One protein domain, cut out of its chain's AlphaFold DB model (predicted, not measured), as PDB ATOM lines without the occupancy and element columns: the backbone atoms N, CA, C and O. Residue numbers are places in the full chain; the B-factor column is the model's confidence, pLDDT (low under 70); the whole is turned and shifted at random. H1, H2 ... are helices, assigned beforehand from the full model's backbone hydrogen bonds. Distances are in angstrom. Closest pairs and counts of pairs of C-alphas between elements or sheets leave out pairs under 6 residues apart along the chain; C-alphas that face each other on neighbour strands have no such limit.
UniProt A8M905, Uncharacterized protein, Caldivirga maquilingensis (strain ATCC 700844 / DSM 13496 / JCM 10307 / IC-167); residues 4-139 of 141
ATOM      1  N   ARG A   4     106.326 170.483 230.721       82.81
ATOM      2  CA  ARG A   4     107.276 171.366 231.397       82.81
ATOM      3  C   ARG A   4     108.502 170.600 231.918       82.81
ATOM      4  O   ARG A   4     109.611 171.091 231.746       82.81
ATOM      5  N   ASP A   5     108.329 169.391 232.450       79.62
ATOM      6  CA  ASP A   5     109.435 168.583 232.998       79.62
ATOM      7  C   ASP A   5     110.392 168.146 231.879       79.62
ATOM      8  O   ASP A   5     111.609 168.242 232.010       79.62
ATOM      9  N   VAL A   6     109.831 167.726 230.740       82.62
ATOM     10  CA  VAL A   6     110.604 167.326 229.553       82.62
ATOM     11  C   VAL A   6     111.364 168.514 228.972       82.62
ATOM     12  O   VAL A   6     112.531 168.376 228.620       82.62
ATOM     13  N   ARG A   7     110.731 169.692 228.901       85.88
ATOM     14  CA  ARG A   7     111.378 170.913 228.393       85.88
ATOM     15  C   ARG A   7     112.547 171.342 229.275       85.88
ATOM     16  O   ARG A   7     113.603 171.656 228.739       85.88
ATOM     17  N   TYR A   8     112.395 171.318 230.599       87.00
ATOM     18  CA  TYR A   8     113.505 171.657 231.494       87.00
ATOM     19  C   TYR A   8     114.615 170.612 231.478       87.00
ATOM     20  O   TYR A   8     115.779 170.992 231.443       87.00
ATOM     21  N   GLY A   9     114.275 169.321 231.423       86.19
ATOM     22  CA  GLY A   9     115.272 168.262 231.267       86.19
ATOM     23  C   GLY A   9     116.064 168.392 229.968       86.19
ATOM     24  O   GLY A   9     117.283 168.276 229.985       86.19
ATOM     25  N   ALA A  10     115.390 168.706 228.859       87.56
ATOM     26  CA  ALA A  10     116.020 168.961 227.566       87.56
ATOM     27  C   ALA A  10     116.984 170.158 227.611       87.56
ATOM     28  O   ALA A  10     118.124 170.042 227.176       87.56
ATOM     29  N   VAL A  11     116.555 171.295 228.172       90.94
ATOM     30  CA  VAL A  11     117.409 172.490 228.297       90.94
ATOM     31  C   VAL A  11     118.609 172.221 229.208       90.94
ATOM     32  O   VAL A  11     119.731 172.575 228.852       90.94
ATOM     33  N   ALA A  12     118.393 171.558 230.347       88.88
ATOM     34  CA  ALA A  12     119.466 171.177 231.260       88.88
ATOM     35  C   ALA A  12     120.461 170.214 230.597       88.88
ATOM     36  O   ALA A  12     121.667 170.408 230.719       88.88
ATOM     37  N   GLY A  13     119.966 169.226 229.846       90.44
ATOM     38  CA  GLY A  13     120.799 168.290 229.096       90.44
ATOM     39  C   GLY A  13     121.654 168.985 228.036       90.44
ATOM     40  O   GLY A  13     122.841 168.695 227.946       90.44
ATOM     41  N   ILE A  14     121.095 169.943 227.282       94.00
ATOM     42  CA  ILE A  14     121.859 170.750 226.312       94.00
ATOM     43  C   ILE A  14     122.946 171.568 227.015       94.00
ATOM     44  O   ILE A  14     124.092 171.560 226.587       94.00
ATOM     45  N   GLY A  15     122.617 172.275 228.099       92.50
ATOM     46  CA  GLY A  15     123.626 173.043 228.836       92.50
ATOM     47  C   GLY A  15     124.745 172.151 229.381       92.50
ATOM     48  O   GLY A  15     125.923 172.511 229.333       92.50
ATOM     49  N   TYR A  16     124.377 170.962 229.859       93.06
ATOM     50  CA  TYR A  16     125.320 170.002 230.409       93.06
ATOM     51  C   TYR A  16     126.234 169.391 229.341       93.06
ATOM     52  O   TYR A  16     127.434 169.338 229.583       93.06
ATOM     53  N   SER A  17     125.727 169.017 228.159       95.06
ATOM     54  CA  SER A  17     126.572 168.483 227.074       95.06
ATOM     55  C   SER A  17     127.631 169.491 226.635       95.06
ATOM     56  O   SER A  17     128.816 169.178 226.623       95.06
ATOM     57  N   PHE A  18     127.245 170.752 226.406       95.31
ATOM     58  CA  PHE A  18     128.220 171.801 226.089       95.31
ATOM     59  C   PHE A  18     129.267 171.972 227.188       95.31
ATOM     60  O   PHE A  18     130.444 172.158 226.887       95.31
ATOM     61  N   THR A  19     128.858 171.894 228.456       94.38
ATOM     62  CA  THR A  19     129.787 171.986 229.588       94.38
ATOM     63  C   THR A  19     130.780 170.824 229.575       94.38
ATOM     64  O   THR A  19     131.981 171.061 229.673       94.38
ATOM     65  N   VAL A  20     130.301 169.588 229.408       93.94
ATOM     66  CA  VAL A  20     131.137 168.379 229.320       93.94
ATOM     67  C   VAL A  20     132.125 168.513 228.163       93.94
ATOM     68  O   VAL A  20     133.329 168.447 228.385       93.94
ATOM     69  N   SER A  21     131.645 168.811 226.958       94.06
ATOM     70  CA  SER A  21     132.472 168.974 225.764       94.06
ATOM     71  C   SER A  21     133.536 170.071 225.899       94.06
ATOM     72  O   SER A  21     134.683 169.868 225.501       94.06
ATOM     73  N   ILE A  22     133.189 171.235 226.461       95.00
ATOM     74  CA  ILE A  22     134.149 172.328 226.687       95.00
ATOM     75  C   ILE A  22     135.219 171.895 227.689       95.00
ATOM     76  O   ILE A  22     136.404 172.114 227.442       95.00
ATOM     77  N   LEU A  23     134.824 171.265 228.799       94.75
ATOM     78  CA  LEU A  23     135.771 170.766 229.795       94.75
ATOM     79  C   LEU A  23     136.690 169.690 229.210       94.75
ATOM     80  O   LEU A  23     137.884 169.714 229.497       94.75
ATOM     81  N   THR A  24     136.171 168.808 228.354       94.19
ATOM     82  CA  THR A  24     136.973 167.807 227.644       94.19
ATOM     83  C   THR A  24     138.012 168.478 226.752       94.19
ATOM     84  O   THR A  24     139.192 168.170 226.865       94.19
ATOM     85  N   ILE A  25     137.611 169.451 225.926       93.62
ATOM     86  CA  ILE A  25     138.546 170.190 225.063       93.62
ATOM     87  C   ILE A  25     139.613 170.908 225.895       93.62
ATOM     88  O   ILE A  25     140.789 170.848 225.553       93.62
ATOM     89  N   LEU A  26     139.230 171.581 226.983       94.00
ATOM     90  CA  LEU A  26     140.182 172.280 227.850       94.00
ATOM     91  C   LEU A  26     141.171 171.317 228.511       94.00
ATOM     92  O   LEU A  26     142.359 171.625 228.577       94.00
ATOM     93  N   LEU A  27     140.697 170.162 228.982       93.38
ATOM     94  CA  LEU A  27     141.543 169.138 229.586       93.38
ATOM     95  C   LEU A  27     142.528 168.555 228.568       93.38
ATOM     96  O   LEU A  27     143.701 168.388 228.881       93.38
ATOM     97  N   GLU A  28     142.065 168.285 227.353       92.69
ATOM     98  CA  GLU A  28     142.878 167.754 226.259       92.69
ATOM     99  C   GLU A  28     143.918 168.771 225.777       92.69
ATOM    100  O   GLU A  28     145.080 168.423 225.592       92.69
ATOM    101  N   LEU A  29     143.539 170.047 225.654       92.25
ATOM    102  CA  LEU A  29     144.475 171.132 225.349       92.25
ATOM    103  C   LEU A  29     145.519 171.304 226.453       92.25
ATOM    104  O   LEU A  29     146.686 171.545 226.164       92.25
ATOM    105  N   LEU A  30     145.114 171.178 227.720       91.06
ATOM    106  CA  LEU A  30     146.048 171.208 228.838       91.06
ATOM    107  C   LEU A  30     146.997 170.006 228.786       91.06
ATOM    108  O   LEU A  30     148.187 170.167 229.030       91.06
ATOM    109  N   ALA A  31     146.488 168.818 228.455       88.69
ATOM    110  CA  ALA A  31     147.299 167.618 228.315       88.69
ATOM    111  C   ALA A  31     148.322 167.747 227.180       88.69
ATOM    112  O   ALA A  31     149.472 167.378 227.397       88.69
ATOM    113  N   ASP A  32     147.944 168.343 226.044       90.25
ATOM    114  CA  ASP A  32     148.830 168.590 224.895       90.25
ATOM    115  C   ASP A  32     150.058 169.449 225.262       90.25
ATOM    116  O   ASP A  32     151.160 169.229 224.761       90.25
ATOM    117  N   VAL A  33     149.912 170.375 226.222       90.94
ATOM    118  CA  VAL A  33     151.034 171.186 226.740       90.94
ATOM    119  C   VAL A  33     152.094 170.327 227.439       90.94
ATOM    120  O   VAL A  33     153.284 170.635 227.359       90.94
ATOM    121  N   PHE A  34     151.687 169.265 228.138       89.06
ATOM    122  CA  PHE A  34     152.598 168.396 228.895       89.06
ATOM    123  C   PHE A  34     153.036 167.157 228.108       89.06
ATOM    124  O   PHE A  34     154.149 166.667 228.297       89.06
ATOM    125  N   TYR A  35     152.170 166.653 227.232       84.06
ATOM    126  CA  TYR A  35     152.369 165.455 226.430       84.06
ATOM    127  C   TYR A  35     151.797 165.717 225.040       84.06
ATOM    128  O   TYR A  35     150.588 165.867 224.953       84.06
ATOM    129  N   PRO A  36     152.601 165.732 223.962       82.06
ATOM    130  CA  PRO A  36     152.110 166.051 222.624       82.06
ATOM    131  C   PRO A  36     151.154 164.954 222.145       82.06
ATOM    132  O   PRO A  36     151.574 163.919 221.616       82.06
ATOM    133  N   VAL A  37     149.862 165.164 222.379       81.12
ATOM    134  CA  VAL A  37     148.783 164.223 222.088       81.12
ATOM    135  C   VAL A  37     147.737 164.931 221.240       81.12
ATOM    136  O   VAL A  37     147.418 166.093 221.475       81.12
ATOM    137  N   PRO A  38     147.169 164.259 220.226       85.62
ATOM    138  CA  PRO A  38     146.120 164.870 219.426       85.62
ATOM    139  C   PRO A  38     144.902 165.161 220.305       85.62
ATOM    140  O   PRO A  38     144.491 164.296 221.067       85.62
ATOM    141  N   VAL A  39     144.291 166.335 220.152       88.25
ATOM    142  CA  VAL A  39     143.057 166.691 220.868       88.25
ATOM    143  C   VAL A  39     141.901 165.825 220.365       88.25
ATOM    144  O   VAL A  39     141.515 165.911 219.191       88.25
ATOM    145  N   VAL A  40     141.344 165.006 221.256       91.25
ATOM    146  CA  VAL A  40     140.231 164.092 220.971       91.25
ATOM    147  C   VAL A  40     139.116 164.308 221.985       91.25
ATOM    148  O   VAL A  40     139.360 164.450 223.174       91.25
ATOM    149  N   ILE A  41     137.868 164.324 221.521       90.06
ATOM    150  CA  ILE A  41     136.699 164.554 222.380       90.06
ATOM    151  C   ILE A  41     136.013 163.221 222.698       90.06
ATOM    152  O   ILE A  41     135.486 163.016 223.791       90.06
ATOM    153  N   SER A  42     136.017 162.292 221.742       92.44
ATOM    154  CA  SER A  42     135.324 161.020 221.866       92.44
ATOM    155  C   SER A  42     136.200 159.927 222.486       92.44
ATOM    156  O   SER A  42     137.231 159.559 221.910       92.44
ATOM    157  N   PRO A  43     135.751 159.279 223.579       91.75
ATOM    158  CA  PRO A  43     136.470 158.143 224.149       91.75
ATOM    159  C   PRO A  43     136.471 156.935 223.198       91.75
ATOM    160  O   PRO A  43     137.448 156.195 223.131       91.75
ATOM    161  N   LEU A  44     135.408 156.742 222.407       93.81
ATOM    162  CA  LEU A  44     135.342 155.648 221.432       93.81
ATOM    163  C   LEU A  44     136.338 155.854 220.285       93.81
ATOM    164  O   LEU A  44     136.975 154.898 219.841       93.81
ATOM    165  N   TRP A  45     136.511 157.099 219.836       93.38
ATOM    166  CA  TRP A  45     137.531 157.425 218.841       93.38
ATOM    167  C   TRP A  45     138.948 157.249 219.394       93.38
ATOM    168  O   TRP A  45     139.809 156.694 218.709       93.38
ATOM    169  N   ALA A  46     139.174 157.651 220.649       92.38
ATOM    170  CA  ALA A  46     140.446 157.443 221.332       92.38
ATOM    171  C   ALA A  46     140.816 155.949 221.400       92.38
ATOM    172  O   ALA A  46     141.942 155.589 221.060       92.38
ATOM    173  N   ILE A  47     139.859 155.069 221.727       93.81
ATOM    174  CA  ILE A  47     140.055 153.607 221.689       93.81
ATOM    175  C   ILE A  47     140.428 153.144 220.278       93.81
ATOM    176  O   ILE A  47     141.422 152.442 220.104       93.81
ATOM    177  N   TYR A  48     139.658 153.553 219.267       93.94
ATOM    178  CA  TYR A  48     139.876 153.133 217.881       93.94
ATOM    179  C   TYR A  48     141.266 153.522 217.349       93.94
ATOM    180  O   TYR A  48     141.886 152.762 216.607       93.94
ATOM    181  N   ARG A  49     141.780 154.693 217.745       91.88
ATOM    182  CA  ARG A  49     143.098 155.204 217.335       91.88
ATOM    183  C   ARG A  49     144.247 154.765 218.252       91.88
ATOM    184  O   ARG A  49     145.389 155.111 217.965       91.88
ATOM    185  N   GLY A  50     143.970 154.023 219.329       91.31
ATOM    186  CA  GLY A  50     144.979 153.591 220.304       91.31
ATOM    187  C   GLY A  50     145.521 154.718 221.194       91.31
ATOM    188  O   GLY A  50     146.642 154.632 221.691       91.31
ATOM    189  N   LEU A  51     144.746 155.786 221.389       91.69
ATOM    190  CA  LEU A  51     145.107 156.972 222.170       91.69
ATOM    191  C   LEU A  51     144.735 156.779 223.647       91.69
ATOM    192  O   LEU A  51     143.753 157.327 224.148       91.69
ATOM    193  N   TRP A  52     145.517 155.955 224.346       91.50
ATOM    194  CA  TRP A  52     145.218 155.540 225.722       91.50
ATOM    195  C   TRP A  52     145.224 156.688 226.736       91.50
ATOM    196  O   TRP A  52     144.413 156.680 227.658       91.50
ATOM    197  N   VAL A  53     146.105 157.677 226.568       89.75
ATOM    198  CA  VAL A  53     146.189 158.832 227.480       89.75
ATOM    199  C   VAL A  53     144.909 159.664 227.399       89.75
ATOM    200  O   VAL A  53     144.267 159.883 228.422       89.75
ATOM    201  N   ASN A  54     144.489 160.031 226.186       91.88
ATOM    202  CA  ASN A  54     143.246 160.763 225.932       91.88
ATOM    203  C   ASN A  54     142.033 159.987 226.454       91.88
ATOM    204  O   ASN A  54     141.191 160.528 227.161       91.88
ATOM    205  N   LEU A  55     141.977 158.676 226.187       93.44
ATOM    206  CA  LEU A  55     140.911 157.823 226.709       93.44
ATOM    207  C   LEU A  55     140.816 157.905 228.236       93.44
ATOM    208  O   LEU A  55     139.727 158.103 228.773       93.44
ATOM    209  N   LEU A  56     141.940 157.741 228.939       93.44
ATOM    210  CA  LEU A  56     141.963 157.779 230.399       93.44
ATOM    211  C   LEU A  56     141.582 159.160 230.939       93.44
ATOM    212  O   LEU A  56     140.851 159.227 231.923       93.44
ATOM    213  N   LEU A  57     142.015 160.243 230.288       92.44
ATOM    214  CA  LEU A  57     141.648 161.611 230.658       92.44
ATOM    215  C   LEU A  57     140.148 161.869 230.485       92.44
ATOM    216  O   LEU A  57     139.499 162.330 231.426       92.44
ATOM    217  N   ILE A  58     139.580 161.507 229.331       93.25
ATOM    218  CA  ILE A  58     138.145 161.646 229.050       93.25
ATOM    219  C   ILE A  58     137.324 160.823 230.054       93.25
ATOM    220  O   ILE A  58     136.368 161.327 230.645       93.25
ATOM    221  N   LEU A  59     137.708 159.566 230.304       93.94
ATOM    222  CA  LEU A  59     137.015 158.708 231.268       93.94
ATOM    223  C   LEU A  59     137.138 159.226 232.705       93.94
ATOM    224  O   LEU A  59     136.160 159.171 233.453       93.94
ATOM    225  N   ALA A  60     138.305 159.745 233.091       93.62
ATOM    226  CA  ALA A  60     138.505 160.355 234.401       93.62
ATOM    227  C   ALA A  60     137.613 161.591 234.571       93.62
ATOM    228  O   ALA A  60     136.922 161.703 235.583       93.62
ATOM    229  N   LEU A  61     137.555 162.469 233.564       94.06
ATOM    230  CA  LEU A  61     136.675 163.635 233.566       94.06
ATOM    231  C   LEU A  61     135.207 163.221 233.706       94.06
ATOM    232  O   LEU A  61     134.507 163.724 234.584       94.06
ATOM    233  N   TYR A  62     134.745 162.263 232.901       92.75
ATOM    234  CA  TYR A  62     133.367 161.768 232.971       92.75
ATOM    235  C   TYR A  62     133.051 161.157 234.337       92.75
ATOM    236  O   TYR A  62     131.989 161.422 234.903       92.75
ATOM    237  N   GLY A  63     133.983 160.389 234.901       90.25
ATOM    238  CA  GLY A  63     133.864 159.835 236.246       90.25
ATOM    239  C   GLY A  63     133.736 160.921 237.313       90.25
ATOM    240  O   GLY A  63     132.827 160.859 238.139       90.25
ATOM    241  N   VAL A  64     134.594 161.946 237.270       91.62
ATOM    242  CA  VAL A  64     134.553 163.082 238.205       91.62
ATOM    243  C   VAL A  64     133.234 163.842 238.088       91.62
ATOM    244  O   VAL A  64     132.600 164.104 239.108       91.62
ATOM    245  N   LEU A  65     132.779 164.136 236.869       90.75
ATOM    246  CA  LEU A  65     131.509 164.824 236.633       90.75
ATOM    247  C   LEU A  65     130.317 164.021 237.174       90.75
ATOM    248  O   LEU A  65     129.439 164.579 237.828       90.75
ATOM    249  N   LEU A  66     130.306 162.698 236.990       87.50
ATOM    250  CA  LEU A  66     129.263 161.836 237.553       87.50
ATOM    251  C   LEU A  66     129.307 161.757 239.079       87.50
ATOM    252  O   LEU A  66     128.254 161.733 239.716       87.50
ATOM    253  N   ILE A  67     130.502 161.712 239.675       86.50
ATOM    254  CA  ILE A  67     130.668 161.721 241.132       86.50
ATOM    255  C   ILE A  67     130.190 163.053 241.709       86.50
ATOM    256  O   ILE A  67     129.515 163.050 242.733       86.50
ATOM    257  N   PHE A  68     130.480 164.169 241.039       82.62
ATOM    258  CA  PHE A  68     130.071 165.500 241.479       82.62
ATOM    259  C   PHE A  68     128.547 165.676 241.495       82.62
ATOM    260  O   PHE A  68     128.006 166.350 242.365       82.62
ATOM    261  N   VAL A  69     127.840 165.038 240.557       78.25
ATOM    262  CA  VAL A  69     126.368 165.075 240.486       78.25
ATOM    263  C   VAL A  69     125.716 164.025 241.406       78.25
ATOM    264  O   VAL A  69     124.498 164.018 241.592       78.25
ATOM    265  N   LYS A  70     126.499 163.123 242.011       73.62
ATOM    266  CA  LYS A  70     125.972 162.089 242.903       73.62
ATOM    267  C   LYS A  70     125.602 162.699 244.265       73.62
ATOM    268  O   LYS A  70     126.463 163.305 244.898       73.62
ATOM    269  N   PRO A  71     124.373 162.478 244.768       62.28
ATOM    270  CA  PRO A  71     123.963 163.005 246.066       62.28
ATOM    271  C   PRO A  71     124.804 162.410 247.198       62.28
ATOM    272  O   PRO A  71     125.073 161.197 247.237       62.28
ATOM    273  N   TYR A  72     125.209 163.263 248.140       61.34
ATOM    274  CA  TYR A  72     125.952 162.832 249.320       61.34
ATOM    275  C   TYR A  72     125.041 162.053 250.279       61.34
ATOM    276  O   TYR A  72     123.823 162.224 250.332       61.34
ATOM    277  N   ARG A  73     125.639 161.173 251.095       55.31
ATOM    278  CA  ARG A  73     124.904 160.296 252.030       55.31
ATOM    279  C   ARG A  73     124.033 161.080 253.031       55.31
ATOM    280  O   ARG A  73     123.030 160.546 253.490       55.31
ATOM    281  N   SER A  74     124.397 162.328 253.326       54.94
ATOM    282  CA  SER A  74     123.639 163.283 254.146       54.94
ATOM    283  C   SER A  74     122.354 163.781 253.471       54.94
ATOM    284  O   SER A  74     121.330 163.915 254.133       54.94
ATOM    285  N   GLU A  75     122.368 163.989 252.154       55.00
ATOM    286  CA  GLU A  75     121.214 164.456 251.367       55.00
ATOM    287  C   GLU A  75     120.185 163.337 251.146       55.00
ATOM    288  O   GLU A  75     118.980 163.587 251.057       55.00
ATOM    289  N   ASN A  76     120.644 162.080 251.155       54.56
ATOM    290  CA  ASN A  76     119.787 160.891 251.114       54.56
ATOM    291  C   ASN A  76     118.892 160.753 252.351       54.56
ATOM    292  O   ASN A  76     117.803 160.193 252.247       54.56
ATOM    293  N   LEU A  77     119.331 161.269 253.501       54.94
ATOM    294  CA  LEU A  77     118.591 161.201 254.764       54.94
ATOM    295  C   LEU A  77     117.529 162.306 254.892       54.94
ATOM    296  O   LEU A  77     116.602 162.162 255.681       54.94
ATOM    297  N   MET A  78     117.624 163.378 254.096       59.00
ATOM    298  CA  MET A  78     116.707 164.528 254.138       59.00
ATOM    299  C   MET A  78     115.538 164.443 253.138       59.00
ATOM    300  O   MET A  78     114.784 165.398 252.993       59.00
ATOM    301  N   GLY A  79     115.371 163.328 252.413       53.47
ATOM    302  CA  GLY A  79     114.242 163.124 251.488       53.47
ATOM    303  C   GLY A  79     114.312 163.894 250.155       53.47
ATOM    304  O   GLY A  79     113.509 163.633 249.264       53.47
ATOM    305  N   TYR A  80     115.303 164.773 249.959       54.38
ATOM    306  CA  TYR A  80     115.544 165.493 248.694       54.38
ATOM    307  C   TYR A  80     116.000 164.585 247.539       54.38
ATOM    308  O   TYR A  80     115.852 164.917 246.357       54.38
ATOM    309  N   ASN A  81     116.546 163.420 247.881       54.66
ATOM    310  CA  ASN A  81     117.169 162.489 246.949       54.66
ATOM    311  C   ASN A  81     116.209 161.966 245.864       54.66
ATOM    312  O   ASN A  81     116.577 161.852 244.695       54.66
ATOM    313  N   THR A  82     114.951 161.711 246.225       55.78
ATOM    314  CA  THR A  82     113.946 161.122 245.329       55.78
ATOM    315  C   THR A  82     113.329 162.122 244.353       55.78
ATOM    316  O   THR A  82     112.873 161.705 243.291       55.78
ATOM    317  N   GLN A  83     113.306 163.420 244.676       58.25
ATOM    318  CA  GLN A  83     112.612 164.426 243.856       58.25
ATOM    319  C   GLN A  83     113.545 165.268 242.976       58.25
ATOM    320  O   GLN A  83     113.135 165.651 241.882       58.25
ATOM    321  N   LEU A  84     114.783 165.546 243.408       61.94
ATOM    322  CA  LEU A  84     115.667 166.497 242.712       61.94
ATOM    323  C   LEU A  84     117.003 165.893 242.257       61.94
ATOM    324  O   LEU A  84     117.449 166.163 241.140       61.94
ATOM    325  N   PHE A  85     117.629 165.032 243.061       67.62
ATOM    326  CA  PHE A  85     118.982 164.542 242.761       67.62
ATOM    327  C   PHE A  85     119.003 163.325 241.827       67.62
ATOM    328  O   PHE A  85     119.781 163.294 240.874       67.62
ATOM    329  N   ALA A  86     118.102 162.358 242.024       71.25
ATOM    330  CA  ALA A  86     117.978 161.196 241.143       71.25
ATOM    331  C   ALA A  86     117.728 161.540 239.654       71.25
ATOM    332  O   ALA A  86     118.419 160.970 238.802       71.25
ATOM    333  N   PRO A  87     116.794 162.447 239.286       74.94
ATOM    334  CA  PRO A  87     116.606 162.825 237.885       74.94
ATOM    335  C   PRO A  87     117.820 163.572 237.319       74.94
ATOM    336  O   PRO A  87     118.218 163.300 236.190       74.94
ATOM    337  N   THR A  88     118.466 164.435 238.106       80.44
ATOM    338  CA  THR A  88     119.663 165.179 237.679       80.44
ATOM    339  C   THR A  88     120.845 164.249 237.390       80.44
ATOM    340  O   THR A  88     121.464 164.355 236.333       80.44
ATOM    341  N   MET A  89     121.104 163.265 238.258       83.94
ATOM    342  CA  MET A  89     122.137 162.249 238.031       83.94
ATOM    343  C   MET A  89     121.861 161.420 236.771       83.94
ATOM    344  O   MET A  89     122.778 161.134 236.003       83.94
ATOM    345  N   ARG A  90     120.595 161.056 236.526       84.00
ATOM    346  CA  ARG A  90     120.205 160.325 235.312       84.00
ATOM    347  C   ARG A  90     120.416 161.174 234.065       84.00
ATOM    348  O   ARG A  90     120.994 160.674 233.108       84.00
ATOM    349  N   ILE A  91     120.008 162.445 234.079       87.75
ATOM    350  CA  ILE A  91     120.253 163.376 232.967       87.75
ATOM    351  C   ILE A  91     121.755 163.474 232.683       87.75
ATOM    352  O   ILE A  91     122.157 163.306 231.534       87.75
ATOM    353  N   ALA A  92     122.586 163.666 233.710       89.00
ATOM    354  CA  ALA A  92     124.037 163.740 233.555       89.00
ATOM    355  C   ALA A  92     124.622 162.452 232.946       89.00
ATOM    356  O   ALA A  92     125.371 162.514 231.972       89.00
ATOM    357  N   ALA A  93     124.224 161.285 233.461       90.31
ATOM    358  CA  ALA A  93     124.673 159.988 232.961       90.31
ATOM    359  C   ALA A  93     124.258 159.733 231.510       90.31
ATOM    360  O   ALA A  93     125.104 159.395 230.684       90.31
ATOM    361  N   TYR A  94     122.982 159.931 231.167       92.56
ATOM    362  CA  TYR A  94     122.521 159.723 229.794       92.56
ATOM    363  C   TYR A  94     123.119 160.741 228.828       92.56
ATOM    364  O   TYR A  94     123.400 160.382 227.686       92.56
ATOM    365  N   THR A  95     123.362 161.976 229.270       92.50
ATOM    366  CA  THR A  95     124.029 162.987 228.440       92.50
ATOM    367  C   THR A  95     125.467 162.571 228.153       92.50
ATOM    368  O   THR A  95     125.820 162.468 226.985       92.50
ATOM    369  N   ILE A  96     126.247 162.199 229.177       93.19
ATOM    370  CA  ILE A  96     127.633 161.724 229.019       93.19
ATOM    371  C   ILE A  96     127.711 160.497 228.108       93.19
ATOM    372  O   ILE A  96     128.555 160.441 227.218       93.19
ATOM    373  N   VAL A  97     126.827 159.512 228.294       93.75
ATOM    374  CA  VAL A  97     126.805 158.308 227.448       93.75
ATOM    375  C   VAL A  97     126.468 158.664 226.002       93.75
ATOM    376  O   VAL A  97     127.121 158.181 225.079       93.75
ATOM    377  N   THR A  98     125.472 159.523 225.789       93.56
ATOM    378  CA  THR A  98     125.091 159.934 224.433       93.56
ATOM    379  C   THR A  98     126.212 160.730 223.768       93.56
ATOM    380  O   THR A  98     126.520 160.513 222.599       93.56
ATOM    381  N   GLU A  99     126.863 161.614 224.517       93.12
ATOM    382  CA  GLU A  99     127.995 162.406 224.053       93.12
ATOM    383  C   GLU A  99     129.197 161.523 223.711       93.12
ATOM    384  O   GLU A  99     129.754 161.658 222.624       93.12
ATOM    385  N   ALA A 100     129.530 160.539 224.550       92.56
ATOM    386  CA  ALA A 100     130.590 159.565 224.290       92.56
ATOM    387  C   ALA A 100     130.409 158.833 222.948       92.56
ATOM    388  O   ALA A 100     131.391 158.562 222.252       92.56
ATOM    389  N   ILE A 101     129.156 158.541 222.581       94.38
ATOM    390  CA  ILE A 101     128.797 157.859 221.334       94.38
ATOM    391  C   ILE A 101     128.819 158.825 220.144       94.38
ATOM    392  O   ILE A 101     129.442 158.537 219.123       94.38
ATOM    393  N   LEU A 102     128.138 159.970 220.246       94.75
ATOM    394  CA  LEU A 102     127.924 160.856 219.098       94.75
ATOM    395  C   LEU A 102     129.156 161.689 218.729       94.75
ATOM    396  O   LEU A 102     129.341 162.015 217.557       94.75
ATOM    397  N   THR A 103     130.025 162.008 219.692       93.56
ATOM    398  CA  THR A 103     131.247 162.798 219.443       93.56
ATOM    399  C   THR A 103     132.236 162.107 218.503       93.56
ATOM    400  O   THR A 103     133.050 162.791 217.888       93.56
ATOM    401  N   VAL A 104     132.110 160.790 218.273       94.50
ATOM    402  CA  VAL A 104     132.872 160.066 217.234       94.50
ATOM    403  C   VAL A 104     132.722 160.735 215.867       94.50
ATOM    404  O   VAL A 104     133.671 160.789 215.087       94.50
ATOM    405  N   ILE A 105     131.542 161.283 215.565       94.19
ATOM    406  CA  ILE A 105     131.274 161.954 214.287       94.19
ATOM    407  C   ILE A 105     132.117 163.235 214.160       94.19
ATOM    408  O   ILE A 105     132.579 163.555 213.068       94.19
ATOM    409  N   VAL A 106     132.363 163.952 215.264       93.12
ATOM    410  CA  VAL A 106     133.203 165.164 215.268       93.12
ATOM    411  C   VAL A 106     134.665 164.810 215.015       93.12
ATOM    412  O   VAL A 106     135.344 165.520 214.272       93.12
ATOM    413  N   ASP A 107     135.150 163.729 215.624       91.62
ATOM    414  CA  ASP A 107     136.567 163.352 215.557       91.62
ATOM    415  C   ASP A 107     136.940 162.541 214.315       91.62
ATOM    416  O   ASP A 107     138.075 162.614 213.851       91.62
ATOM    417  N   SER A 108     135.986 161.818 213.730       92.75
ATOM    418  CA  SER A 108     136.174 161.143 212.439       92.75
ATOM    419  C   SER A 108     136.110 162.100 211.242       92.75
ATOM    420  O   SER A 108     136.536 161.744 210.139       92.75
ATOM    421  N   TYR A 109     135.596 163.321 211.432       93.94
ATOM    422  CA  TYR A 109     135.470 164.305 210.365       93.94
ATOM    423  C   TYR A 109     136.792 165.043 210.092       93.94
ATOM    424  O   TYR A 109     137.195 165.938 210.833       93.94
ATOM    425  N   ASN A 110     137.418 164.728 208.955       88.88
ATOM    426  CA  ASN A 110     138.688 165.321 208.506       88.88
ATOM    427  C   ASN A 110     138.530 166.538 207.569       88.88
ATOM    428  O   ASN A 110     139.484 166.935 206.901       88.88
ATOM    429  N   GLY A 111     137.326 167.104 207.446       91.06
ATOM    430  CA  GLY A 111     137.062 168.235 206.552       91.06
ATOM    431  C   GLY A 111     137.369 169.610 207.168       91.06
ATOM    432  O   GLY A 111     138.061 169.713 208.182       91.06
ATOM    433  N   PRO A 112     136.842 170.702 206.581       94.38
ATOM    434  CA  PRO A 112     137.111 172.061 207.041       94.38
ATOM    435  C   PRO A 112     136.710 172.304 208.500       94.38
ATOM    436  O   PRO A 112     135.646 171.871 208.952       94.38
ATOM    437  N   PHE A 113     137.506 173.117 209.202       88.62
ATOM    438  CA  PHE A 113     137.275 173.469 210.607       88.62
ATOM    439  C   PHE A 113     135.868 174.029 210.869       88.62
ATOM    440  O   PHE A 113     135.230 173.662 211.850       88.62
ATOM    441  N   ARG A 114     135.344 174.867 209.962       93.00
ATOM    442  CA  ARG A 114     133.998 175.456 210.093       93.00
ATOM    443  C   ARG A 114     132.906 174.388 210.167       93.00
ATOM    444  O   ARG A 114     132.002 174.494 210.990       93.00
ATOM    445  N   THR A 115     133.013 173.345 209.347       92.81
ATOM    446  CA  THR A 115     132.058 172.234 209.359       92.81
ATOM    447  C   THR A 115     132.229 171.387 210.614       92.81
ATOM    448  O   THR A 115     131.231 171.016 211.221       92.81
ATOM    449  N   ARG A 116     133.469 171.149 211.066       90.25
ATOM    450  CA  ARG A 116     133.737 170.434 212.325       90.25
ATOM    451  C   ARG A 116     133.144 171.164 213.535       90.25
ATOM    452  O   ARG A 116     132.501 170.534 214.367       90.25
ATOM    453  N   ALA A 117     133.282 172.489 213.596       91.31
ATOM    454  CA  ALA A 117     132.665 173.318 214.632       91.31
ATOM    455  C   ALA A 117     131.126 173.279 214.567       91.31
ATOM    456  O   ALA A 117     130.463 173.167 215.596       91.31
ATOM    457  N   GLY A 118     130.545 173.304 213.361       93.69
ATOM    458  CA  GLY A 118     129.104 173.120 213.172       93.69
ATOM    459  C   GLY A 118     128.614 171.750 213.656       93.69
ATOM    460  O   GLY A 118     127.630 171.674 214.391       93.69
ATOM    461  N   LEU A 119     129.332 170.675 213.308       94.00
ATOM    462  CA  LEU A 119     129.050 169.317 213.781       94.00
ATOM    463  C   LEU A 119     129.124 169.235 215.304       94.00
ATOM    464  O   LEU A 119     128.224 168.671 215.917       94.00
ATOM    465  N   PHE A 120     130.140 169.844 215.913       94.44
ATOM    466  CA  PHE A 120     130.286 169.908 217.364       94.44
ATOM    467  C   PHE A 120     129.065 170.543 218.047       94.44
ATOM    468  O   PHE A 120     128.545 169.978 219.007       94.44
ATOM    469  N   ILE A 121     128.560 171.669 217.528       95.00
ATOM    470  CA  ILE A 121     127.365 172.340 218.065       95.00
ATOM    471  C   ILE A 121     126.129 171.445 217.921       95.00
ATOM    472  O   ILE A 121     125.397 171.233 218.886       95.00
ATOM    473  N   VAL A 122     125.896 170.904 216.722       96.62
ATOM    474  CA  VAL A 122     124.716 170.074 216.434       96.62
ATOM    475  C   VAL A 122     124.718 168.803 217.281       96.62
ATOM    476  O   VAL A 122     123.696 168.452 217.867       96.62
ATOM    477  N   ILE A 123     125.867 168.136 217.394       95.94
ATOM    478  CA  ILE A 123     126.014 166.913 218.184       95.94
ATOM    479  C   ILE A 123     125.790 167.190 219.665       95.94
ATOM    480  O   ILE A 123     125.076 166.423 220.302       95.94
ATOM    481  N   ASN A 124     126.304 168.298 220.199       96.12
ATOM    482  CA  ASN A 124     126.054 168.679 221.587       96.12
ATOM    483  C   ASN A 124     124.571 168.940 221.863       96.12
ATOM    484  O   ASN A 124     124.043 168.471 222.873       96.12
ATOM    485  N   ILE A 125     123.870 169.620 220.948       96.69
ATOM    486  CA  ILE A 125     122.421 169.829 221.063       96.69
ATOM    487  C   ILE A 125     121.684 168.484 221.057       96.69
ATOM    488  O   ILE A 125     120.856 168.240 221.932       96.69
ATOM    489  N   ILE A 126     121.994 167.590 220.113       96.12
ATOM    490  CA  ILE A 126     121.347 166.272 220.015       96.12
ATOM    491  C   ILE A 126     121.650 165.419 221.253       96.12
ATOM    492  O   ILE A 126     120.733 164.835 221.829       96.12
ATOM    493  N   ALA A 127     122.910 165.373 221.691       94.50
ATOM    494  CA  ALA A 127     123.334 164.614 222.862       94.50
ATOM    495  C   ALA A 127     122.629 165.099 224.131       94.50
ATOM    496  O   ALA A 127     122.102 164.289 224.893       94.50
ATOM    497  N   GLY A 128     122.539 166.418 224.310       92.62
ATOM    498  CA  GLY A 128     121.839 167.026 225.432       92.62
ATOM    499  C   GLY A 128     120.327 166.807 225.400       92.62
ATOM    500  O   GLY A 128     119.726 166.499 226.428       92.62
ATOM    501  N   LEU A 129     119.699 166.887 224.222       94.94
ATOM    502  CA  LEU A 129     118.274 166.584 224.053       94.94
ATOM    503  C   LEU A 129     117.958 165.129 224.413       94.94
ATOM    504  O   LEU A 129     117.018 164.875 225.167       94.94
ATOM    505  N   LEU A 130     118.741 164.181 223.894       93.44
ATOM    506  CA  LEU A 130     118.568 162.755 224.166       93.44
ATOM    507  C   LEU A 130     118.849 162.433 225.637       93.44
ATOM    508  O   LEU A 130     118.035 161.768 226.276       93.44
ATOM    509  N   GLY A 131     119.944 162.955 226.193       89.81
ATOM    510  CA  GLY A 131     120.309 162.771 227.595       89.81
ATOM    511  C   GLY A 131     119.264 163.333 228.558       89.81
ATOM    512  O   GLY A 131     118.815 162.640 229.475       89.81
ATOM    513  N   GLY A 132     118.794 164.553 228.292       88.38
ATOM    514  CA  GLY A 132     117.719 165.205 229.035       88.38
ATOM    515  C   GLY A 132     116.392 164.452 228.950       88.38
ATOM    516  O   GLY A 132     115.753 164.188 229.969       88.38
ATOM    517  N   TYR A 133     115.985 164.051 227.745       90.38
ATOM    518  CA  TYR A 133     114.747 163.303 227.537       90.38
ATOM    519  C   TYR A 133     114.771 161.932 228.222       90.38
ATOM    520  O   TYR A 133     113.828 161.591 228.940       90.38
ATOM    521  N   LEU A 134     115.844 161.155 228.040       88.19
ATOM    522  CA  LEU A 134     116.000 159.838 228.662       88.19
ATOM    523  C   LEU A 134     116.077 159.948 230.186       88.19
ATOM    524  O   LEU A 134     115.422 159.170 230.882       88.19
ATOM    525  N   GLY A 135     116.789 160.955 230.699       83.94
ATOM    526  CA  GLY A 135     116.892 161.224 232.130       83.94
ATOM    527  C   GLY A 135     115.539 161.476 232.791       83.94
ATOM    528  O   GLY A 135     115.274 160.902 233.845       83.94
ATOM    529  N   VAL A 136     114.653 162.247 232.147       83.81
ATOM    530  CA  VAL A 136     113.300 162.535 232.665       83.81
ATOM    531  C   VAL A 136     112.317 161.382 232.416       83.81
ATOM    532  O   VAL A 136     111.442 161.111 233.242       83.81
ATOM    533  N   LYS A 137     112.419 160.682 231.278       83.88
ATOM    534  CA  LYS A 137     111.530 159.553 230.957       83.88
ATOM    535  C   LYS A 137     111.741 158.388 231.907       83.88
ATOM    536  O   LYS A 137     110.772 157.812 232.390       83.88
ATOM    537  N   LEU A 138     112.999 158.069 232.188       78.81
ATOM    538  CA  LEU A 138     113.360 156.936 233.025       78.81
ATOM    539  C   LEU A 138     113.341 157.286 234.513       78.81
ATOM    540  O   LEU A 138     113.521 156.387 235.320       78.81
ATOM    541  N   SER A 139     113.132 158.549 234.908       67.12
ATOM    542  CA  SER A 139     113.050 158.968 236.318       67.12
ATOM    543  C   SER A 139     111.700 158.723 236.999       67.12
ATOM    544  O   SER A 139     111.618 158.907 238.210       67.12
TER     545      SER A 139
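What this domain is: This is residues 4 to 139 of the 141 residues of an uncharacterized protein of Caldivirga maquilingensis (strain ATCC 700844 / DSM 13496 / JCM 10307 / IC-167) (UniProt A8M905). Three helices, H3, H5 and H7, are side by side as a rough layer with H5 in the middle, and the longest helix, H1, crosses one face of that layer slantwise. At one end of the long axis the short H2 folds back on H3 and meets the small H6, while the loose stretch with H4 is at the other end and packs on no helix. The printed part has 136 residues with seven named helices, H1 to H7 in order along the chain, and no named strand; the class is all helix. The whole is compact, with a radius of gyration of the C-alphas of 15.8 A, yet elongated in outline, spanning 48 by 29 by 21 A.

How they stand to each other: H1, residues 4 to 34, touches H7, residues 113 to 137, at a steep tilt of 46 degrees, opposite ways; their closest C-alphas, of Ile 14 and Gly 128, are 3.8 A apart. With residues 9 to 20 alone H1 touches H5, residues 85 to 102, at a steep tilt of 56 degrees, the closest C-alphas being those of Ser 17 and Thr 95 at 6.2 A. With residues 20 to 28 alone it touches H3, residues 52 to 68, at a steep tilt of 41 degrees, closest at Thr 24 and Ile 58, C-alphas 6.4 A apart. H5 and H7 touch and run opposite ways at 36 degrees, only just a steep tilt, with the C-alphas of Thr 95 and Gly 131 closest at 3.8 A. H3 and H5 touch at a shallow tilt of 18 degrees, opposite ways, closest at the C-alphas of Leu 66 and Ala 93, 6.8 A; H3 and H7 are apart. H2, residues 43 to 49, forms a helical hairpin with H3, the closest C-alphas being those of Pro 43 and Leu 55 at 5.1 A. H2 and H5 only just touch, with 3 pairs of C-alphas within 8 A, the closest being those of Pro 43 and Ala 100 at 6.1 A. H6, residues 104 to 108, touches H2, closest at the C-alphas of Trp 45 and Val 104, 5.6 A. It also touches H7, closest at the C-alphas of Val 106 and Phe 120, 6.0 A. H4, residues 73 to 77, is apart from the other six helices. In H2, H3, H5, H6 and H7 every O i to N i+4 pair is within hydrogen-bond range; in H1 26 of 27 are, and in H4 0 of 1, beside 1 of 2 O i to N i+3 pairs.

Where its parts are: H1 is 45.5 A from first to last C-alpha; C-alpha 4 is at (107.276, 171.366, 231.397), and C-alpha 34 is at (152.598, 168.396, 228.895). H7 measures 35.6 A and ends with C-alpha 137 at (111.530, 159.553, 230.957). H5 measures 25.6 A and H3 24.0 A.

The domain as a whole: The two C-alphas farthest apart, those of Leu 77 and Pro 112, are 52.3 A apart. The printed part has no cut, and no link is long. Mean pLDDT of the printed part is 86.6; residues 71 to 85 and residue 139 are under 70.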